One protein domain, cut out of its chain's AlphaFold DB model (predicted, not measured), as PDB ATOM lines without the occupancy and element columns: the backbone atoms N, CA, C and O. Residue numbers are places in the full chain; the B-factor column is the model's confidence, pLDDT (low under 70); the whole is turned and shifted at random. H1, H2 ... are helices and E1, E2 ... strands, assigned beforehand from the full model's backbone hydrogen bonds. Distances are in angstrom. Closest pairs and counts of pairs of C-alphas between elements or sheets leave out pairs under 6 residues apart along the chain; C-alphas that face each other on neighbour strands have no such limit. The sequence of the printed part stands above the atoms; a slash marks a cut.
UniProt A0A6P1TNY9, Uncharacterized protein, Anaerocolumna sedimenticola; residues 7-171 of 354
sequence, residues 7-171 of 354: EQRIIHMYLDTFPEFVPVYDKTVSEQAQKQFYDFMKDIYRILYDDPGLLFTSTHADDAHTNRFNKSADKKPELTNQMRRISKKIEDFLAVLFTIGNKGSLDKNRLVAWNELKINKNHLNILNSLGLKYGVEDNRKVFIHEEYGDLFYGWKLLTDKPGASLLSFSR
ATOM      1  N   GLU A   7     179.750 208.400 158.914       97.94
ATOM      2  CA  GLU A   7     179.109 208.732 157.643       97.94
ATOM      3  C   GLU A   7     179.786 209.937 156.983       97.94
ATOM      4  O   GLU A   7     180.214 209.836 155.833       97.94
ATOM      5  N   GLN A   8     179.987 211.024 157.732       97.69
ATOM      6  CA  GLN A   8     180.740 212.201 157.299       97.69
ATOM      7  C   GLN A   8     182.144 211.832 156.841       97.69
ATOM      8  O   GLN A   8     182.543 212.247 155.759       97.69
ATOM      9  N   ARG A   9     182.877 211.013 157.607       97.44
ATOM     10  CA  ARG A   9     184.223 210.554 157.229       97.44
ATOM     11  C   ARG A   9     184.235 209.838 155.878       97.44
ATOM     12  O   ARG A   9     185.087 210.119 155.035       97.44
ATOM     13  N   ILE A  10     183.306 208.903 155.662       97.88
ATOM     14  CA  ILE A  10     183.235 208.163 154.397       97.88
ATOM     15  C   ILE A  10     182.805 209.081 153.246       97.88
ATOM     16  O   ILE A  10     183.373 208.989 152.161       97.88
ATOM     17  N   ILE A  11     181.836 209.976 153.457       98.00
ATOM     18  CA  ILE A  11     181.401 210.936 152.430       98.00
ATOM     19  C   ILE A  11     182.535 211.904 152.094       98.00
ATOM     20  O   ILE A  11     182.739 212.224 150.926       98.00
ATOM     21  N   HIS A  12     183.324 212.317 153.085       97.31
ATOM     22  CA  HIS A  12     184.429 213.245 152.891       97.31
ATOM     23  C   HIS A  12     185.516 212.694 151.971       97.31
ATOM     24  O   HIS A  12     186.087 213.464 151.208       97.31
ATOM     25  N   MET A  13     185.718 211.367 151.916       97.38
ATOM     26  CA  MET A  13     186.539 210.745 150.865       97.38
ATOM     27  C   MET A  13     186.127 211.239 149.477       97.38
ATOM     28  O   MET A  13     186.981 211.453 148.617       97.38
ATOM     29  N   TYR A  14     184.821 211.410 149.243       98.12
ATOM     30  CA  TYR A  14     184.313 211.878 147.965       98.12
ATOM     31  C   TYR A  14     184.600 213.338 147.674       98.12
ATOM     32  O   TYR A  14     184.814 213.663 146.511       98.12
ATOM     33  N   LEU A  15     184.685 214.172 148.704       97.81
ATOM     34  CA  LEU A  15     185.069 215.573 148.587       97.81
ATOM     35  C   LEU A  15     186.586 215.720 148.407       97.81
ATOM     36  O   LEU A  15     187.018 216.368 147.456       97.81
ATOM     37  N   ASP A  16     187.384 215.048 149.240       97.25
ATOM     38  CA  ASP A  16     188.852 215.098 149.189       97.25
ATOM     39  C   ASP A  16     189.408 214.563 147.875       97.25
ATOM     40  O   ASP A  16     190.375 215.099 147.336       97.25
ATOM     41  N   THR A  17     188.776 213.524 147.329       97.94
ATOM     42  CA  THR A  17     189.174 212.941 146.045       97.94
ATOM     43  C   THR A  17     188.376 213.483 144.863       97.94
ATOM     44  O   THR A  17     188.521 212.957 143.764       97.94
ATOM     45  N   PHE A  18     187.540 214.517 145.039       98.50
ATOM     46  CA  PHE A  18     186.872 215.170 143.910       98.50
ATOM     47  C   PHE A  18     187.908 215.975 143.107       98.50
ATOM     48  O   PHE A  18     188.558 216.863 143.677       98.50
ATOM     49  N   PRO A  19     188.131 215.673 141.817       97.88
ATOM     50  CA  PRO A  19     189.133 216.379 141.030       97.88
ATOM     51  C   PRO A  19     188.683 217.795 140.679       97.88
ATOM     52  O   PRO A  19     187.509 218.146 140.817       97.88
ATOM     53  N   GLU A  20     189.609 218.606 140.174       97.19
ATOM     54  CA  GLU A  20     189.251 219.827 139.456       97.19
ATOM     55  C   GLU A  20     188.487 219.513 138.162       97.19
ATOM     56  O   GLU A  20     188.531 218.398 137.630       97.19
ATOM     57  N   PHE A  21     187.733 220.496 137.670       98.44
ATOM     58  CA  PHE A  21     186.958 220.333 136.449       98.44
ATOM     59  C   PHE A  21     187.881 220.374 135.230       98.44
ATOM     60  O   PHE A  21     188.448 221.413 134.910       98.44
ATOM     61  N   VAL A  22     187.982 219.243 134.534       98.31
ATOM     62  CA  VAL A  22     188.709 219.133 133.265       98.31
ATOM     63  C   VAL A  22     187.732 218.642 132.204       98.31
ATOM     64  O   VAL A  22     187.379 217.455 132.227       98.31
ATOM     65  N   PRO A  23     187.269 219.524 131.301       97.75
ATOM     66  CA  PRO A  23     186.324 219.147 130.266       97.75
ATOM     67  C   PRO A  23     186.988 218.292 129.188       97.75
ATOM     68  O   PRO A  23     188.212 218.238 129.039       97.75
ATOM     69  N   VAL A  24     186.151 217.639 128.390       97.06
ATOM     70  CA  VAL A  24     186.560 217.027 127.128       97.06
ATOM     71  C   VAL A  24     185.819 217.697 125.981       97.06
ATOM     72  O   VAL A  24     184.642 218.029 126.103       97.06
ATOM     73  N   TYR A  25     186.497 217.890 124.851       96.44
ATOM     74  CA  TYR A  25     185.799 218.280 123.634       96.44
ATOM     75  C   TYR A  25     184.887 217.138 123.183       96.44
ATOM     76  O   TYR A  25     185.356 216.029 122.920       96.44
ATOM     77  N   ASP A  26     183.602 217.435 123.052       96.00
ATOM     78  CA  ASP A  26     182.605 216.546 122.480       96.00
ATOM     79  C   ASP A  26     181.778 217.318 121.440       96.00
ATOM     80  O   ASP A  26     181.552 218.521 121.568       96.00
ATOM     81  N   LYS A  27     181.366 216.640 120.364       94.12
ATOM     82  CA  LYS A  27     180.642 217.284 119.257       94.12
ATOM     83  C   LYS A  27     179.204 217.653 119.621       94.12
ATOM     84  O   LYS A  27     178.624 218.502 118.949       94.12
ATOM     85  N   THR A  28     178.609 216.973 120.598       92.62
ATOM     86  CA  THR A  28     177.189 217.099 120.948       92.62
ATOM     87  C   THR A  28     176.970 217.607 122.368       92.62
ATOM     88  O   THR A  28     175.878 218.086 122.665       92.62
ATOM     89  N   VAL A  29     177.987 217.550 123.232       96.75
ATOM     90  CA  VAL A  29     177.904 217.987 124.632       96.75
ATOM     91  C   VAL A  29     178.839 219.167 124.892       96.75
ATOM     92  O   VAL A  29     180.056 219.058 124.760       96.75
ATOM     93  N   SER A  30     178.269 220.300 125.309       97.62
ATOM     94  CA  SER A  30     179.030 221.517 125.614       97.62
ATOM     95  C   SER A  30     179.856 221.385 126.899       97.62
ATOM     96  O   SER A  30     179.541 220.597 127.793       97.62
ATOM     97  N   GLU A  31     180.894 222.212 127.032       98.31
ATOM     98  CA  GLU A  31     181.646 222.348 128.286       98.31
ATOM     99  C   GLU A  31     180.740 222.793 129.446       98.31
ATOM    100  O   GLU A  31     180.840 222.261 130.549       98.31
ATOM    101  N   GLN A  32     179.788 223.695 129.183       98.12
ATOM    102  CA  GLN A  32     178.826 224.157 130.184       98.12
ATOM    103  C   GLN A  32     177.951 223.014 130.723       98.12
ATOM    104  O   GLN A  32     177.723 222.936 131.929       98.12
ATOM    105  N   ALA A  33     177.495 222.103 129.861       98.25
ATOM    106  CA  ALA A  33     176.730 220.929 130.277       98.25
ATOM    107  C   ALA A  33     177.554 219.998 131.183       98.25
ATOM    108  O   ALA A  33     177.064 219.504 132.202       98.25
ATOM    109  N   GLN A  34     178.825 219.785 130.828       98.56
ATOM    110  CA  GLN A  34     179.770 219.017 131.644       98.56
ATOM    111  C   GLN A  34     179.995 219.690 133.003       98.56
ATOM    112  O   GLN A  34     180.003 219.018 134.035       98.56
ATOM    113  N   LYS A  35     180.121 221.021 133.014       98.69
ATOM    114  CA  LYS A  35     180.317 221.816 134.226       98.69
ATOM    115  C   LYS A  35     179.100 221.772 135.154       98.69
ATOM    116  O   LYS A  35     179.266 221.519 136.340       98.69
ATOM    117  N   GLN A  36     177.888 221.918 134.619       98.50
ATOM    118  CA  GLN A  36     176.654 221.807 135.404       98.50
ATOM    119  C   GLN A  36     176.523 220.440 136.084       98.50
ATOM    120  O   GLN A  36     176.184 220.369 137.263       98.50
ATOM    121  N   PHE A  37     176.838 219.348 135.379       98.62
ATOM    122  CA  PHE A  37     176.828 218.021 135.999       98.62
ATOM    123  C   PHE A  37     177.949 217.845 137.035       98.62
ATOM    124  O   PHE A  37     177.722 217.243 138.084       98.62
ATOM    125  N   TYR A  38     179.143 218.385 136.768       98.75
ATOM    126  CA  TYR A  38     180.249 218.405 137.727       98.75
ATOM    127  C   TYR A  38     179.854 219.103 139.036       98.75
ATOM    128  O   TYR A  38     180.070 218.547 140.115       98.75
ATOM    129  N   ASP A  39     179.246 220.288 138.948       98.44
ATOM    130  CA  ASP A  39     178.823 221.058 140.118       98.44
ATOM    131  C   ASP A  39     177.685 220.339 140.859       98.44
ATOM    132  O   ASP A  39     177.779 220.138 142.069       98.44
ATOM    133  N   PHE A  40     176.700 219.802 140.130       98.56
ATOM    134  CA  PHE A  40     175.628 218.977 140.698       98.56
ATOM    135  C   PHE A  40     176.154 217.767 141.495       98.56
ATOM    136  O   PHE A  40     175.733 217.527 142.626       98.56
ATOM    137  N   MET A  41     177.109 217.009 140.944       98.56
ATOM    138  CA  MET A  41     177.713 215.864 141.639       98.56
ATOM    139  C   MET A  41     178.519 216.284 142.871       98.56
ATOM    140  O   MET A  41     178.511 215.583 143.884       98.56
ATOM    141  N   LYS A  42     179.205 217.430 142.814       98.44
ATOM    142  CA  LYS A  42     179.919 217.981 143.969       98.44
ATOM    143  C   LYS A  42     178.951 218.388 145.079       98.44
ATOM    144  O   LYS A  42     179.215 218.108 146.249       98.44
ATOM    145  N   ASP A  43     177.823 218.988 144.716       98.25
ATOM    146  CA  ASP A  43     176.796 219.425 145.659       98.25
ATOM    147  C   ASP A  43     176.048 218.244 146.296       98.25
ATOM    148  O   ASP A  43     175.734 218.307 147.483       98.25
ATOM    149  N   ILE A  44     175.902 217.110 145.591       98.44
ATOM    150  CA  ILE A  44     175.492 215.831 146.206       98.44
ATOM    151  C   ILE A  44     176.406 215.462 147.378       98.44
ATOM    152  O   ILE A  44     175.923 215.102 148.450       98.44
ATOM    153  N   TYR A  45     177.724 215.518 147.202       98.62
ATOM    154  CA  TYR A  45     178.634 215.135 148.282       98.62
ATOM    155  C   TYR A  45     178.637 216.141 149.428       98.62
ATOM    156  O   TYR A  45     178.734 215.729 150.581       98.62
ATOM    157  N   ARG A  46     178.488 217.435 149.129       98.38
ATOM    158  CA  ARG A  46     178.381 218.486 150.149       98.38
ATOM    159  C   ARG A  46     177.125 218.320 150.994       98.38
ATOM    160  O   ARG A  46     177.244 218.213 152.207       98.38
ATOM    161  N   ILE A  47     175.952 218.185 150.371       97.81
ATOM    162  CA  ILE A  47     174.699 218.068 151.123       97.81
ATOM    163  C   ILE A  47     174.652 216.787 151.964       97.81
ATOM    164  O   ILE A  47     174.166 216.809 153.087       97.81
ATOM    165  N   LEU A  48     175.207 215.677 151.460       97.94
ATOM    166  CA  LEU A  48     175.301 214.439 152.233       97.94
ATOM    167  C   LEU A  48     176.301 214.555 153.391       97.94
ATOM    168  O   LEU A  48     176.099 213.927 154.427       97.94
ATOM    169  N   TYR A  49     177.387 215.312 153.223       97.69
ATOM    170  CA  TYR A  49     178.350 215.568 154.294       97.69
ATOM    171  C   TYR A  49     177.740 216.454 155.390       97.69
ATOM    172  O   TYR A  49     177.884 216.151 156.577       97.69
ATOM    173  N   ASP A  50     177.026 217.507 154.993       96.88
ATOM    174  CA  ASP A  50     176.378 218.446 155.907       96.88
ATOM    175  C   ASP A  50     175.197 217.795 156.646       96.88
ATOM    176  O   ASP A  50     175.053 217.970 157.857       96.88
ATOM    177  N   ASP A  51     174.395 216.985 155.945       96.44
ATOM    178  CA  ASP A  51     173.287 216.211 156.513       96.44
ATOM    179  C   ASP A  51     173.319 214.736 156.062       96.44
ATOM    180  O   ASP A  51     172.617 214.325 155.124       96.44
ATOM    181  N   PRO A  52     174.078 213.873 156.771       96.56
ATOM    182  CA  PRO A  52     174.070 212.437 156.511       96.56
ATOM    183  C   PRO A  52     172.685 211.796 156.684       96.56
ATOM    184  O   PRO A  52     172.430 210.729 156.115       96.56
ATOM    185  N   GLY A  53     171.768 212.430 157.425       95.50
ATOM    186  CA  GLY A  53     170.405 211.946 157.658       95.50
ATOM    187  C   GLY A  53     169.581 211.785 156.377       95.50
ATOM    188  O   GLY A  53     168.654 210.974 156.329       95.50
ATOM    189  N   LEU A  54     169.958 212.480 155.299       95.06
ATOM    190  CA  LEU A  54     169.319 212.345 153.987       95.06
ATOM    191  C   LEU A  54     169.479 210.941 153.387       95.06
ATOM    192  O   LEU A  54     168.587 210.448 152.689       95.06
ATOM    193  N   LEU A  55     170.607 210.279 153.663       96.00
ATOM    194  CA  LEU A  55     170.890 208.931 153.173       96.00
ATOM    195  C   LEU A  55     170.819 207.886 154.292       96.00
ATOM    196  O   LEU A  55     170.370 206.760 154.052       96.00
ATOM    197  N   PHE A  56     171.230 208.223 155.511       96.06
ATOM    198  CA  PHE A  56     171.368 207.306 156.641       96.06
ATOM    199  C   PHE A  56     170.253 207.494 157.673       96.06
ATOM    200  O   PHE A  56     169.888 208.601 158.026       96.06
ATOM    201  N   THR A  57     169.704 206.390 158.187       93.31
ATOM    202  CA  THR A  57     168.649 206.430 159.221       93.31
ATOM    203  C   THR A  57     169.188 206.770 160.607       93.31
ATOM    204  O   THR A  57     168.428 207.124 161.499       93.31
ATOM    205  N   SER A  58     170.489 206.591 160.801       94.75
ATOM    206  CA  SER A  58     171.218 206.842 162.035       94.75
ATOM    207  C   SER A  58     172.683 207.061 161.687       94.75
ATOM    208  O   SER A  58     173.168 206.479 160.715       94.75
ATOM    209  N   THR A  59     173.376 207.842 162.504       96.19
ATOM    210  CA  THR A  59     174.817 208.084 162.393       96.19
ATOM    211  C   THR A  59     175.580 207.388 163.512       96.19
ATOM    212  O   THR A  59     175.029 207.139 164.587       96.19
ATOM    213  N   HIS A  60     176.858 207.109 163.278       96.00
ATOM    214  CA  HIS A  60     177.732 206.432 164.236       96.00
ATOM    215  C   HIS A  60     178.884 207.348 164.638       96.00
ATOM    216  O   HIS A  60     179.452 208.014 163.780       96.00
ATOM    217  N   ALA A  61     179.250 207.368 165.921       94.31
ATOM    218  CA  ALA A  61     180.384 208.163 166.395       94.31
ATOM    219  C   ALA A  61     181.657 207.844 165.596       94.31
ATOM    220  O   ALA A  61     181.926 206.678 165.300       94.31
ATOM    221  N   ASP A  62     182.427 208.876 165.252       93.62
ATOM    222  CA  ASP A  62     183.687 208.684 164.545       93.62
ATOM    223  C   ASP A  62     184.732 208.040 165.466       93.62
ATOM    224  O   ASP A  62     185.138 208.611 166.475       93.62
ATOM    225  N   ASP A  63     185.157 206.830 165.113       92.19
ATOM    226  CA  ASP A  63     186.116 206.040 165.886       92.19
ATOM    227  C   ASP A  63     187.091 205.297 164.960       92.19
ATOM    228  O   ASP A  63     187.407 204.128 165.171       92.19
ATOM    229  N   ALA A  64     187.517 205.959 163.878       93.00
ATOM    230  CA  ALA A  64     188.353 205.367 162.837       93.00
ATOM    231  C   ALA A  64     189.599 204.636 163.364       93.00
ATOM    232  O   ALA A  64     190.141 204.920 164.436       93.00
ATOM    233  N   HIS A  65     190.088 203.691 162.562       94.38
ATOM    234  CA  HIS A  65     191.236 202.878 162.934       94.38
ATOM    235  C   HIS A  65     192.508 203.718 163.091       94.38
ATOM    236  O   HIS A  65     192.784 204.641 162.318       94.38
ATOM    237  N   THR A  66     193.329 203.355 164.075       91.19
ATOM    238  CA  THR A  66     194.619 204.020 164.310       91.19
ATOM    239  C   THR A  66     195.706 203.479 163.387       91.19
ATOM    240  O   THR A  66     196.633 204.198 163.017       91.19
ATOM    241  N   ASN A  67     195.577 202.213 162.974       86.94
ATOM    242  CA  ASN A  67     196.576 201.516 162.177       86.94
ATOM    243  C   ASN A  67     196.033 201.105 160.802       86.94
ATOM    244  O   ASN A  67     195.086 200.328 160.690       86.94
ATOM    245  N   ARG A  68     196.708 201.566 159.746       88.19
ATOM    246  CA  ARG A  68     196.384 201.266 158.345       88.19
ATOM    247  C   ARG A  68     196.527 199.803 157.963       88.19
ATOM    248  O   ARG A  68     195.660 199.255 157.287       88.19
ATOM    249  N   PHE A  69     197.620 199.179 158.382       85.06
ATOM    250  CA  PHE A  69     198.003 197.844 157.928       85.06
ATOM    251  C   PHE A  69     197.530 196.740 158.873       85.06
ATOM    252  O   PHE A  69     197.383 195.595 158.459       85.06
ATOM    253  N   ASN A  70     197.255 197.086 160.132       86.06
ATOM    254  CA  ASN A  70     196.784 196.158 161.149       86.06
ATOM    255  C   ASN A  70     195.581 196.720 161.922       86.06
ATOM    256  O   ASN A  70     195.645 196.925 163.132       86.06
ATOM    257  N   LYS A  71     194.465 196.946 161.219       89.19
ATOM    258  CA  LYS A  71     193.199 197.443 161.799       89.19
ATOM    259  C   LYS A  71     192.658 196.555 162.930       89.19
ATOM    260  O   LYS A  71     191.954 197.034 163.815       89.19
ATOM    261  N   SER A  72     193.000 195.262 162.943       87.69
ATOM    262  CA  SER A  72     192.587 194.344 164.015       87.69
ATOM    263  C   SER A  72     193.279 194.630 165.353       87.69
ATOM    264  O   SER A  72     192.741 194.243 166.392       87.69
ATOM    265  N   ALA A  73     194.408 195.353 165.358       88.38
ATOM    266  CA  ALA A  73     195.080 195.792 166.581       88.38
ATOM    267  C   ALA A  73     194.181 196.675 167.459       88.38
ATOM    268  O   ALA A  73     194.278 196.609 168.683       88.38
ATOM    269  N   ASP A  74     193.259 197.424 166.846       89.81
ATOM    270  CA  ASP A  74     192.298 198.265 167.564       89.81
ATOM    271  C   ASP A  74     191.195 197.445 168.258       89.81
ATOM    272  O   ASP A  74     190.434 197.995 169.047       89.81
ATOM    273  N   LYS A  75     191.089 196.133 167.984       92.00
ATOM    274  CA  LYS A  75     190.077 195.209 168.542       92.00
ATOM    275  C   LYS A  75     188.622 195.647 168.300       92.00
ATOM    276  O   LYS A  75     187.734 195.318 169.083       92.00
ATOM    277  N   LYS A  76     188.367 196.330 167.179       91.81
ATOM    278  CA  LYS A  76     187.045 196.838 166.759       91.81
ATOM    279  C   LYS A  76     186.583 196.196 165.440       91.81
ATOM    280  O   LYS A  76     186.524 196.874 164.417       91.81
ATOM    281  N   PRO A  77     186.275 194.886 165.402       89.00
ATOM    282  CA  PRO A  77     185.886 194.223 164.154       89.00
ATOM    283  C   PRO A  77     184.587 194.783 163.554       89.00
ATOM    284  O   PRO A  77     184.465 194.865 162.332       89.00
ATOM    285  N   GLU A  78     183.638 195.219 164.390       93.62
ATOM    286  CA  GLU A  78     182.361 195.752 163.898       93.62
ATOM    287  C   GLU A  78     182.504 197.133 163.248       93.62
ATOM    288  O   GLU A  78     181.766 197.432 162.314       93.62
ATOM    289  N   LEU A  79     183.510 197.928 163.634       94.75
ATOM    290  CA  LEU A  79     183.797 199.220 163.004       94.75
ATOM    291  C   LEU A  79     184.084 199.063 161.505       94.75
ATOM    292  O   LEU A  79     183.486 199.745 160.676       94.75
ATOM    293  N   THR A  80     184.943 198.108 161.129       92.94
ATOM    294  CA  THR A  80     185.229 197.825 159.713       92.94
ATOM    295  C   THR A  80     183.956 197.426 158.955       92.94
ATOM    296  O   THR A  80     183.759 197.848 157.814       92.94
ATOM    297  N   ASN A  81     183.078 196.626 159.569       93.88
ATOM    298  CA  ASN A  81     181.810 196.231 158.951       93.88
ATOM    299  C   ASN A  81     180.867 197.427 158.778       93.88
ATOM    300  O   ASN A  81     180.256 197.567 157.718       93.88
ATOM    301  N   GLN A  82     180.768 198.295 159.784       95.94
ATOM    302  CA  GLN A  82     179.966 199.518 159.736       95.94
ATOM    303  C   GLN A  82     180.450 200.450 158.626       95.94
ATOM    304  O   GLN A  82     179.668 200.799 157.746       95.94
ATOM    305  N   MET A  83     181.747 200.763 158.584       96.62
ATOM    306  CA  MET A  83     182.327 201.621 157.547       96.62
ATOM    307  C   MET A  83     182.122 201.043 156.139       96.62
ATOM    308  O   MET A  83     181.733 201.772 155.232       96.62
ATOM    309  N   ARG A  84     182.258 199.718 155.956       96.12
ATOM    310  CA  ARG A  84     181.926 199.048 154.680       96.12
ATOM    311  C   ARG A  84     180.457 199.201 154.299       96.12
ATOM    312  O   ARG A  84     180.164 199.450 153.133       96.12
ATOM    313  N   ARG A  85     179.530 199.043 155.251       97.31
ATOM    314  CA  ARG A  85     178.089 199.238 155.007       97.31
ATOM    315  C   ARG A  85     177.787 200.685 154.611       97.31
ATOM    316  O   ARG A  85     176.981 200.896 153.709       97.31
ATOM    317  N   ILE A  86     178.454 201.652 155.240       97.94
ATOM    318  CA  ILE A  86     178.332 203.076 154.912       97.94
ATOM    319  C   ILE A  86     178.819 203.336 153.481       97.94
ATOM    320  O   ILE A  86     178.049 203.851 152.671       97.94
ATOM    321  N   SER A  87     180.042 202.909 153.134       97.19
ATOM    322  CA  SER A  87     180.587 203.034 151.771       97.19
ATOM    323  C   SER A  87     179.662 202.399 150.738       97.19
ATOM    324  O   SER A  87     179.287 203.046 149.763       97.19
ATOM    325  N   LYS A  88     179.199 201.170 151.000       97.62
ATOM    326  CA  LYS A  88     178.301 200.446 150.098       97.62
ATOM    327  C   LYS A  88     176.989 201.189 149.855       97.62
ATOM    328  O   LYS A  88     176.481 201.179 148.740       97.62
ATOM    329  N   LYS A  89     176.435 201.847 150.876       97.44
ATOM    330  CA  LYS A  89     175.185 202.602 150.745       97.44
ATOM    331  C   LYS A  89     175.342 203.846 149.864       97.44
ATOM    332  O   LYS A  89     174.432 204.161 149.101       97.44
ATOM    333  N   ILE A  90     176.493 204.515 149.929       97.81
ATOM    334  CA  ILE A  90     176.829 205.634 149.035       97.81
ATOM    335  C   ILE A  90     177.054 205.115 147.611       97.81
ATOM    336  O   ILE A  90     176.487 205.658 146.668       97.81
ATOM    337  N   GLU A  91     177.814 204.029 147.450       97.25
ATOM    338  CA  GLU A  91     178.020 203.376 146.152       97.25
ATOM    339  C   GLU A  91     176.699 202.945 145.505       97.25
ATOM    340  O   GLU A  91     176.518 203.153 144.309       97.25
ATOM    341  N   ASP A  92     175.751 202.413 146.280       97.38
ATOM    342  CA  ASP A  92     174.421 202.034 145.792       97.38
ATOM    343  C   ASP A  92     173.613 203.234 145.307       97.38
ATOM    344  O   ASP A  92     172.949 203.158 144.269       97.38
ATOM    345  N   PHE A  93     173.683 204.360 146.018       97.81
ATOM    346  CA  PHE A  93     173.065 205.597 145.560       97.81
ATOM    347  C   PHE A  93     173.685 206.072 144.240       97.81
ATOM    348  O   PHE A  93     172.962 206.312 143.270       97.81
ATOM    349  N   LEU A  94     175.017 206.114 144.153       98.12
ATOM    350  CA  LEU A  94     175.732 206.505 142.936       98.12
ATOM    351  C   LEU A  94     175.456 205.547 141.768       98.12
ATOM    352  O   LEU A  94     175.312 205.993 140.633       98.12
ATOM    353  N   ALA A  95     175.328 204.246 142.032       97.44
ATOM    354  CA  ALA A  95     174.990 203.245 141.026       97.44
ATOM    355  C   ALA A  95     173.571 203.443 140.472       97.44
ATOM    356  O   ALA A  95     173.344 203.235 139.276       97.44
ATOM    357  N   VAL A  96     172.621 203.891 141.301       96.56
ATOM    358  CA  VAL A  96     171.289 204.295 140.827       96.56
ATOM    359  C   VAL A  96     171.400 205.489 139.878       96.56
ATOM    360  O   VAL A  96     170.819 205.432 138.797       96.56
ATOM    361  N   LEU A  97     172.186 206.517 140.213       97.50
ATOM    362  CA  LEU A  97     172.398 207.670 139.324       97.50
ATOM    363  C   LEU A  97     173.074 207.265 138.007       97.50
ATOM    364  O   LEU A  97     172.616 207.619 136.920       97.50
ATOM    365  N   PHE A  98     174.118 206.444 138.087       97.62
ATOM    366  CA  PHE A  98     174.782 205.894 136.910       97.62
ATOM    367  C   PHE A  98     173.792 205.135 136.014       97.62
ATOM    368  O   PHE A  98     173.753 205.343 134.803       97.62
ATOM    369  N   THR A  99     172.932 204.305 136.613       95.94
ATOM    370  CA  THR A  99     171.914 203.528 135.889       95.94
ATOM    371  C   THR A  99     170.851 204.422 135.250       95.94
ATOM    372  O   THR A  99     170.422 204.134 134.134       95.94
ATOM    373  N   ILE A 100     170.431 205.501 135.923       95.50
ATOM    374  CA  ILE A 100     169.486 206.490 135.378       95.50
ATOM    375  C   ILE A 100     170.063 207.146 134.122       95.50
ATOM    376  O   ILE A 100     169.381 207.177 133.103       95.50
ATOM    377  N   GLY A 101     171.317 207.604 134.165       96.00
ATOM    378  CA  GLY A 101     171.980 208.179 132.990       96.00
ATOM    379  C   GLY A 101     172.150 207.161 131.863       96.00
ATOM    380  O   GLY A 101     171.739 207.410 130.734       96.00
ATOM    381  N   ASN A 102     172.665 205.971 132.178       95.06
ATOM    382  CA  ASN A 102     172.953 204.947 131.174       95.06
ATOM    383  C   ASN A 102     171.689 204.424 130.466       95.06
ATOM    384  O   ASN A 102     171.690 204.245 129.251       95.06
ATOM    385  N   LYS A 103     170.598 204.193 131.209       93.12
ATOM    386  CA  LYS A 103     169.332 203.679 130.650       93.12
ATOM    387  C   LYS A 103     168.378 204.774 130.180       93.12
ATOM    388  O   LYS A 103     167.387 204.466 129.520       93.12
ATOM    389  N   GLY A 104     168.626 206.018 130.572       94.06
ATOM    390  CA  GLY A 104     167.824 207.163 130.180       94.06
ATOM    391  C   GLY A 104     168.162 207.649 128.774       94.06
ATOM    392  O   GLY A 104     169.292 207.519 128.293       94.06
ATOM    393  N   SER A 105     167.173 208.247 128.122       94.50
ATOM    394  CA  SER A 105     167.329 209.009 126.888       94.50
ATOM    395  C   SER A 105     167.087 210.490 127.150       94.50
ATOM    396  O   SER A 105     166.320 210.866 128.038       94.50
ATOM    397  N   LEU A 106     167.749 211.336 126.367       95.31
ATOM    398  CA  LEU A 106     167.519 212.774 126.405       95.31
ATOM    399  C   LEU A 106     166.281 213.113 125.583       95.31
ATOM    400  O   LEU A 106     166.144 212.667 124.444       95.31
ATOM    401  N   ASP A 107     165.409 213.927 126.158       92.81
ATOM    402  CA  ASP A 107     164.331 214.609 125.453       92.81
ATOM    403  C   ASP A 107     164.445 216.106 125.744       92.81
ATOM    404  O   ASP A 107     163.948 216.606 126.760       92.81
ATOM    405  N   LYS A 108     165.169 216.808 124.861       89.12
ATOM    406  CA  LYS A 108     165.655 218.176 125.097       89.12
ATOM    407  C   LYS A 108     166.451 218.211 126.415       89.12
ATOM    408  O   LYS A 108     167.314 217.365 126.629       89.12
ATOM    409  N   ASN A 109     166.092 219.111 127.324       90.88
ATOM    410  CA  ASN A 109     166.742 219.324 128.621       90.88
ATOM    411  C   ASN A 109     166.160 218.427 129.729       90.88
ATOM    412  O   ASN A 109     166.130 218.799 130.901       90.88
ATOM    413  N   ARG A 110     165.626 217.259 129.357       95.12
ATOM    414  CA  ARG A 110     165.028 216.292 130.280       95.12
ATOM    415  C   ARG A 110     165.705 214.949 130.107       95.12
ATOM    416  O   ARG A 110     165.946 214.512 128.980       95.12
ATOM    417  N   LEU A 111     165.939 214.265 131.219       95.94
ATOM    418  CA  LEU A 111     166.329 212.862 131.191       95.94
ATOM    419  C   LEU A 111     165.089 212.003 131.406       95.94
ATOM    420  O   LEU A 111     164.363 212.172 132.386       95.94
ATOM    421  N   VAL A 112     164.842 211.088 130.476       95.12
ATOM    422  CA  VAL A 112     163.657 210.235 130.465       95.12
ATOM    423  C   VAL A 112     164.096 208.779 130.546       95.12
ATOM    424  O   VAL A 112     164.846 208.308 129.699       95.12
ATOM    425  N   ALA A 113     163.633 208.048 131.556       91.44
ATOM    426  CA  ALA A 113     163.949 206.635 131.756       91.44
ATOM    427  C   ALA A 113     162.673 205.789 131.852       91.44
ATOM    428  O   ALA A 113     161.629 206.257 132.302       91.44
ATOM    429  N   TRP A 114     162.736 204.518 131.462       82.38
ATOM    430  CA  TRP A 114     161.592 203.607 131.578       82.38
ATOM    431  C   TRP A 114     161.186 203.364 133.044       82.38
ATOM    432  O   TRP A 114     162.036 203.316 133.939       82.38
ATOM    433  N   ASN A 115     159.883 203.180 133.303       77.88
ATOM    434  CA  ASN A 115     159.338 203.099 134.669       77.88
ATOM    435  C   ASN A 115     159.884 201.923 135.508       77.88
ATOM    436  O   ASN A 115     159.902 201.987 136.739       77.88
ATOM    437  N   GLU A 116     160.397 200.878 134.857       80.88
ATOM    438  CA  GLU A 116     160.984 199.695 135.502       80.88
ATOM    439  C   GLU A 116     162.232 200.005 136.347       80.88
ATOM    440  O   GLU A 116     162.606 199.222 137.223       80.88
ATOM    441  N   LEU A 117     162.882 201.153 136.120       84.19
ATOM    442  CA  LEU A 117     164.071 201.557 136.863       84.19
ATOM    443  C   LEU A 117     163.707 201.843 138.322       84.19
ATOM    444  O   LEU A 117     163.113 202.869 138.625       84.19
ATOM    445  N   LYS A 118     164.045 200.957 139.258       87.12
ATOM    446  CA  LYS A 118     163.710 201.144 140.679       87.12
ATOM    447  C   LYS A 118     164.548 202.267 141.293       87.12
ATOM    448  O   LYS A 118     165.771 202.191 141.300       87.12
ATOM    449  N   ILE A 119     163.881 203.277 141.849       89.75
ATOM    450  CA  ILE A 119     164.515 204.389 142.569       89.75
ATOM    451  C   ILE A 119     163.856 204.478 143.936       89.75
ATOM    452  O   ILE A 119     162.630 204.530 144.036       89.75
ATOM    453  N   ASN A 120     164.667 204.455 144.988       90.19
ATOM    454  CA  ASN A 120     164.178 204.605 146.350       90.19
ATOM    455  C   ASN A 120     163.694 206.051 146.575       90.19
ATOM    456  O   ASN A 120     164.340 206.995 146.124       90.19
ATOM    457  N   LYS A 121     162.595 206.224 147.319       91.38
ATOM    458  CA  LYS A 121     162.087 207.531 147.754       91.38
ATOM    459  C   LYS A 121     163.170 208.386 148.423       91.38
ATOM    460  O   LYS A 121     163.234 209.575 148.147       91.38
ATOM    461  N   ASN A 122     164.059 207.794 149.223       91.81
ATOM    462  CA  ASN A 122     165.152 208.547 149.853       91.81
ATOM    463  C   ASN A 122     166.128 209.124 148.815       91.81
ATOM    464  O   ASN A 122     166.534 210.271 148.936       91.81
ATOM    465  N   HIS A 123     166.447 208.372 147.753       95.25
ATOM    466  CA  HIS A 123     167.282 208.882 146.659       95.25
ATOM    467  C   HIS A 123     166.587 210.037 145.929       95.25
ATOM    468  O   HIS A 123     167.223 211.038 145.633       95.25
ATOM    469  N   LEU A 124     165.276 209.927 145.683       94.50
ATOM    470  CA  LEU A 124     164.496 211.015 145.087       94.50
ATOM    471  C   LEU A 124     164.464 212.260 145.979       94.50
ATOM    472  O   LEU A 124     164.555 213.363 145.459       94.50
ATOM    473  N   ASN A 125     164.378 212.096 147.301       94.44
ATOM    474  CA  ASN A 125     164.416 213.221 148.234       94.44
ATOM    475  C   ASN A 125     165.763 213.960 148.179       94.44
ATOM    476  O   ASN A 125     165.753 215.183 148.108       94.44
ATOM    477  N   ILE A 126     166.889 213.229 148.142       95.88
ATOM    478  CA  ILE A 126     168.236 213.811 147.979       95.88
ATOM    479  C   ILE A 126     168.335 214.591 146.660       95.88
ATOM    480  O   ILE A 126     168.831 215.715 146.615       95.88
ATOM    481  N   LEU A 127     167.846 214.006 145.568       96.00
ATOM    482  CA  LEU A 127     167.859 214.664 144.262       96.00
ATOM    483  C   LEU A 127     166.972 215.918 144.249       96.00
ATOM    484  O   LEU A 127     167.382 216.962 143.748       96.00
ATOM    485  N   ASN A 128     165.795 215.847 144.869       95.31
ATOM    486  CA  ASN A 128     164.873 216.971 144.969       95.31
ATOM    487  C   ASN A 128     165.425 218.113 145.837       95.31
ATOM    488  O   ASN A 128     165.198 219.274 145.506       95.31
ATOM    489  N   SER A 129     166.178 217.821 146.908       95.06
ATOM    490  CA  SER A 129     166.855 218.865 147.699       95.06
ATOM    491  C   SER A 129     167.922 219.632 146.915       95.06
ATOM    492  O   SER A 129     168.303 220.721 147.326       95.06
ATOM    493  N   LEU A 130     168.359 219.097 145.773       95.38
ATOM    494  CA  LEU A 130     169.289 219.740 144.845       95.38
ATOM    495  C   LEU A 130     168.585 220.290 143.599       95.38
ATOM    496  O   LEU A 130     169.222 220.498 142.579       95.38
ATOM    497  N   GLY A 131     167.261 220.477 143.637       95.25
ATOM    498  CA  GLY A 131     166.510 221.060 142.522       95.25
ATOM    499  C   GLY A 131     166.214 220.104 141.361       95.25
ATOM    500  O   GLY A 131     165.569 220.509 140.390       95.25
ATOM    501  N   LEU A 132     166.610 218.829 141.457       96.50
ATOM    502  CA  LEU A 132     166.290 217.819 140.452       96.50
ATOM    503  C   LEU A 132     164.894 217.243 140.714       96.50
ATOM    504  O   LEU A 132     164.691 216.354 141.545       96.50
ATOM    505  N   LYS A 133     163.916 217.770 139.977       95.19
ATOM    506  CA  LYS A 133     162.511 217.365 140.038       95.19
ATOM    507  C   LYS A 133     162.314 216.026 139.334       95.19
ATOM    508  O   LYS A 133     162.898 215.765 138.281       95.19
ATOM    509  N   TYR A 134     161.451 215.198 139.912       93.12
ATOM    510  CA  TYR A 134     161.079 213.880 139.404       93.12
ATOM    511  C   TYR A 134     159.572 213.810 139.153       93.12
ATOM    512  O   TYR A 134     158.776 214.187 140.013       93.12
ATOM    513  N   GLY A 135     159.189 213.272 137.997       91.94
ATOM    514  CA  GLY A 135     157.802 213.018 137.623       91.94
ATOM    515  C   GLY A 135     157.636 211.710 136.854       91.94
ATOM    516  O   GLY A 135     158.611 211.042 136.499       91.94
ATOM    517  N   VAL A 136     156.380 211.345 136.597       92.00
ATOM    518  CA  VAL A 136     156.021 210.227 135.719       92.00
ATOM    519  C   VAL A 136     155.098 210.748 134.618       92.00
ATOM    520  O   VAL A 136     154.030 211.268 134.918       92.00
ATOM    521  N   GLU A 137     155.506 210.586 133.361       92.31
ATOM    522  CA  GLU A 137     154.760 210.974 132.152       92.31
ATOM    523  C   GLU A 137     154.716 209.762 131.208       92.31
ATOM    524  O   GLU A 137     155.754 209.164 130.941       92.31
ATOM    525  N   ASP A 138     153.537 209.354 130.725       88.00
ATOM    526  CA  ASP A 138     153.368 208.245 129.764       88.00
ATOM    527  C   ASP A 138     154.155 206.960 130.109       88.00
ATOM    528  O   ASP A 138     154.851 206.389 129.265       88.00
ATOM    529  N   ASN A 139     154.074 206.505 131.367       86.06
ATOM    530  CA  ASN A 139     154.845 205.364 131.895       86.06
ATOM    531  C   ASN A 139     156.374 205.518 131.779       86.06
ATOM    532  O   ASN A 139     157.113 204.530 131.707       86.06
ATOM    533  N   ARG A 140     156.874 206.753 131.799       90.50
ATOM    534  CA  ARG A 140     158.299 207.081 131.835       90.50
ATOM    535  C   ARG A 140     158.592 207.976 133.025       90.50
ATOM    536  O   ARG A 140     157.790 208.820 133.403       90.50
ATOM    537  N   LYS A 141     159.759 207.778 133.619       93.19
ATOM    538  CA  LYS A 141     160.323 208.615 134.673       93.19
ATOM    539  C   LYS A 141     161.005 209.797 134.022       93.19
ATOM    540  O   LYS A 141     161.872 209.591 133.178       93.19
ATOM    541  N   VAL A 142     160.611 210.997 134.413       95.25
ATOM    542  CA  VAL A 142     161.118 212.244 133.846       95.25
ATOM    543  C   VAL A 142     161.857 213.005 134.932       95.25
ATOM    544  O   VAL A 142     161.332 213.196 136.030       95.25
ATOM    545  N   PHE A 143     163.075 213.426 134.614       96.19
ATOM    546  CA  PHE A 143     163.909 214.255 135.470       96.19
ATOM    547  C   PHE A 143     164.127 215.613 134.819       96.19
ATOM    548  O   PHE A 143     164.427 215.695 133.626       96.19
ATOM    549  N   ILE A 144     163.972 216.666 135.619       96.75
ATOM    550  CA  ILE A 144     164.092 218.061 135.189       96.75
ATOM    551  C   ILE A 144     164.886 218.823 136.244       96.75
ATOM    552  O   ILE A 144     164.666 218.632 137.436       96.75
ATOM    553  N   HIS A 145     165.773 219.711 135.809       96.69
ATOM    554  CA  HIS A 145     166.461 220.649 136.683       96.69
ATOM    555  C   HIS A 145     166.347 222.045 136.073       96.69
ATOM    556  O   HIS A 145     166.803 222.268 134.957       96.69
ATOM    557  N   GLU A 146     165.700 222.974 136.778       91.25
ATOM    558  CA  GLU A 146     165.361 224.291 136.213       91.25
ATOM    559  C   GLU A 146     166.596 225.185 136.046       91.25
ATOM    560  O   GLU A 146     166.741 225.836 135.017       91.25
ATOM    561  N   GLU A 147     167.513 225.168 137.016       91.38
ATOM    562  CA  GLU A 147     168.734 225.989 136.971       91.38
ATOM    563  C   GLU A 147     169.845 225.376 136.100       91.38
ATOM    564  O   GLU A 147     170.526 226.079 135.355       91.38
ATOM    565  N   TYR A 148     170.011 224.053 136.150       93.50
ATOM    566  CA  TYR A 148     171.036 223.301 135.427       93.50
ATOM    567  C   TYR A 148     170.428 222.471 134.285       93.50
ATOM    568  O   TYR A 148     170.600 221.255 134.206       93.50
ATOM    569  N   GLY A 149     169.691 223.125 133.386       88.44
ATOM    570  CA  GLY A 149     168.953 222.443 132.313       88.44
ATOM    571  C   GLY A 149     169.808 221.556 131.395       88.44
ATOM    572  O   GLY A 149     169.309 220.558 130.875       88.44
ATOM    573  N   ASP A 150     171.097 221.862 131.238       95.81
ATOM    574  CA  ASP A 150     171.994 221.124 130.347       95.81
ATOM    575  C   ASP A 150     172.771 220.006 131.068       95.81
ATOM    576  O   ASP A 150     173.469 219.221 130.417       95.81
ATOM    577  N   LEU A 151     172.629 219.858 132.395       97.38
ATOM    578  CA  LEU A 151     173.379 218.865 133.178       97.38
ATOM    579  C   LEU A 151     173.186 217.442 132.647       97.38
ATOM    580  O   LEU A 151     174.098 216.622 132.719       97.38
ATOM    581  N   PHE A 152     172.010 217.125 132.095       98.06
ATOM    582  CA  PHE A 152     171.707 215.780 131.611       98.06
ATOM    583  C   PHE A 152     172.562 215.381 130.406       98.06
ATOM    584  O   PHE A 152     172.880 214.201 130.264       98.06
ATOM    585  N   TYR A 153     172.998 216.338 129.581       97.88
ATOM    586  CA  TYR A 153     173.957 216.068 128.510       97.88
ATOM    587  C   TYR A 153     175.324 215.678 129.095       97.88
ATOM    588  O   TYR A 153     175.918 214.685 128.674       97.88
ATOM    589  N   GLY A 154     175.785 216.397 130.127       97.81
ATOM    590  CA  GLY A 154     177.011 216.076 130.864       97.81
ATOM    591  C   GLY A 154     176.933 214.743 131.618       97.81
ATOM    592  O   GLY A 154     177.908 213.987 131.627       97.81
ATOM    593  N   TRP A 155     175.776 214.427 132.204       98.06
ATOM    594  CA  TRP A 155     175.494 213.143 132.852       98.06
ATOM    595  C   TRP A 155     175.593 212.003 131.835       98.06
ATOM    596  O   TRP A 155     176.341 211.045 132.046       98.06
ATOM    597  N   LYS A 156     174.881 212.127 130.706       97.31
ATOM    598  CA  LYS A 156     174.853 211.120 129.640       97.31
ATOM    599  C   LYS A 156     176.230 210.854 129.059       97.31
ATOM    600  O   LYS A 156     176.589 209.694 128.878       97.31
ATOM    601  N   LEU A 157     177.029 211.897 128.843       97.19
ATOM    602  CA  LEU A 157     178.392 211.746 128.338       97.19
ATOM    603  C   LEU A 157     179.234 210.801 129.215       97.19
ATOM    604  O   LEU A 157     179.955 209.953 128.694       97.19
ATOM    605  N   LEU A 158     179.125 210.894 130.546       97.31
ATOM    606  CA  LEU A 158     179.883 210.029 131.459       97.31
ATOM    607  C   LEU A 158     179.358 208.595 131.526       97.31
ATOM    608  O   LEU A 158     180.149 207.686 131.781       97.31
ATOM    609  N   THR A 159     178.057 208.384 131.321       97.12
ATOM    610  CA  THR A 159     177.445 207.047 131.383       97.12
ATOM    611  C   THR A 159     177.471 206.293 130.058       97.12
ATOM    612  O   THR A 159     177.337 205.070 130.066       97.12
ATOM    613  N   ASP A 160     177.634 207.002 128.938       95.00
ATOM    614  CA  ASP A 160     177.586 206.425 127.590       95.00
ATOM    615  C   ASP A 160     178.979 206.237 126.969       95.00
ATOM    616  O   ASP A 160     179.128 205.489 126.000       95.00
ATOM    617  N   LYS A 161     180.017 206.894 127.504       90.75
ATOM    618  CA  LYS A 161     181.368 206.801 126.937       90.75
ATOM    619  C   LYS A 161     181.938 205.370 127.004       90.75
ATOM    620  O   LYS A 161     181.694 204.646 127.974       90.75
ATOM    621  N   PRO A 162     182.780 204.960 126.038       88.44
ATOM    622  CA  PRO A 162     183.521 203.706 126.131       88.44
ATOM    623  C   PRO A 162     184.334 203.626 127.428       88.44
ATOM    624  O   PRO A 162     185.049 204.564 127.783       88.44
ATOM    625  N   GLY A 163     184.218 202.507 128.146       87.94
ATOM    626  CA  GLY A 163     184.875 202.329 129.443       87.94
ATOM    627  C   GLY A 163     184.245 203.128 130.591       87.94
ATOM    628  O   GLY A 163     184.904 203.321 131.612       87.94
ATOM    629  N   ALA A 164     182.998 203.602 130.443       93.38
ATOM    630  CA  ALA A 164     182.243 204.217 131.531       93.38
ATOM    631  C   ALA A 164     182.272 203.335 132.788       93.38
ATOM    632  O   ALA A 164     182.039 202.125 132.742       93.38
ATOM    633  N   SER A 165     182.567 203.960 133.923       95.88
ATOM    634  CA  SER A 165     182.710 203.284 135.207       95.88
ATOM    635  C   SER A 165     182.095 204.125 136.310       95.88
ATOM    636  O   SER A 165     182.056 205.355 136.217       95.88
ATOM    637  N   LEU A 166     181.671 203.472 137.392       97.00
ATOM    638  CA  LEU A 166     181.152 204.184 138.557       97.00
ATOM    639  C   LEU A 166     182.204 205.133 139.153       97.00
ATOM    640  O   LEU A 166     181.852 206.232 139.569       97.00
ATOM    641  N   LEU A 167     183.488 204.749 139.124       96.88
ATOM    642  CA  LEU A 167     184.591 205.590 139.589       96.88
ATOM    643  C   LEU A 167     184.653 206.905 138.802       96.88
ATOM    644  O   LEU A 167     184.544 207.977 139.395       96.88
ATOM    645  N   SER A 168     184.758 206.825 137.471       96.75
ATOM    646  CA  SER A 168     184.857 208.018 136.620       96.75
ATOM    647  C   SER A 168     183.591 208.876 136.661       96.75
ATOM    648  O   SER A 168     183.686 210.101 136.678       96.75
ATOM    649  N   PHE A 169     182.415 208.249 136.749       98.38
ATOM    650  CA  PHE A 169     181.134 208.934 136.909       98.38
ATOM    651  C   PHE A 169     181.038 209.695 138.237       98.38
ATOM    652  O   PHE A 169     180.738 210.885 138.240       98.38
ATOM    653  N   SER A 170     181.360 209.039 139.357       98.00
ATOM    654  CA  SER A 170     181.295 209.618 140.712       98.00
ATOM    655  C   SER A 170     182.243 210.806 140.931       98.00
ATOM    656  O   SER A 170     182.150 211.526 141.921       98.00
ATOM    657  N   ARG A 171     183.186 211.004 140.011       97.44
ATOM    658  CA  ARG A 171     184.211 212.048 140.063       97.44
ATOM    659  C   ARG A 171     184.204 212.969 138.858       97.44
ATOM    660  O   ARG A 171     185.121 213.766 138.715       97.44
TER     661      ARG A 171
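What this domain is: This is residues 7 to 171 of the 354 residues of an uncharacterized protein of Anaerocolumna sedimenticola (UniProt A0A6P1TNY9). A small, strongly twisted sheet of four strands lies at one end of an elongated body of helices, and the long helices H4 and H2 run lengthwise, apart from each other, with H1 and H6 each touching both. H6 covers E1 and E2 of the sheet, H5 is on the same face, H7 packs on H4, and the short H3 lies at the far end from the sheet. The printed part has 165 residues with seven named helices and four named strands, in the order H1 H2 H3 H4 E1 E2 H5 E3 E4 H6 H7; the class is mixed, helices and strands. The sheet's order is E1, E2, E4, E3, all antiparallel. The whole is compact, with a radius of gyration of the C-alphas of 17.4 A and spans of 55 by 34 by 26 A.

How they stand to each other: E1, residues 105 to 107, and E2, residues 110 to 114, form a hairpin, with N 105 and O 112 2.8 A apart. E4, residues 140 to 145, is E2's other neighbour, with N 141 and O 113 at 2.7 A. E3, residues 132 to 137, forms a hairpin with E4, with N 133 and O 144 at 2.8 A. H5, residues 121 to 129, is on the sheet over none of its strands. E2, H5 and E3 make a split strand-helix-strand unit, two strands running the same way with E4 between them, its crossover right-handed. H6, residues 151 to 160, lies over E1 and E2 at a height of 10.4 A, along the strands. H2, residues 31 to 50, touches H6 with residues 33 to 40 alone, about perpendicular at 87 degrees; the closest C-alphas, of Gln 34 and Gly 154, are 4.1 A apart. H4, residues 77 to 103, only grazes the sheet with residues 99 to 103. H1, residues 7 to 16, forms a helical hairpin with H2 at a shallow tilt of 29 degrees, the C-alphas of Gln 8 and Tyr 49 coming closest at 5.1 A. H7, residues 166 to 170, touches H4, closest at the C-alphas of Ala 95 and Leu 166, 6.7 A. H3, residues 71 to 74, and H4 meet only through their link. Every O i to N i+4 pair is within hydrogen-bond range in H2, H5, H6 and H7; in H1 it is 4 of 6, in H4 22 of 23, and H3 is too short for such a pair.

Where its parts are: H4 measures 38.5 A, H2 28.4 A, E4 16.6 A and E3 15.8 A. H1 begins at C-alpha 7, (179.109, 208.732, 157.643), and H7 ends at C-alpha 170, (181.295, 209.618, 140.712).

The domain as a whole: The C-alphas of Ala 73 and Asp 138, the two farthest apart, are 57.0 A apart. The printed part has no cut. The links H1 to H2 and H2 to H3 are long. The mean pLDDT of the printed part is 94.8, and no printed residue is under 70.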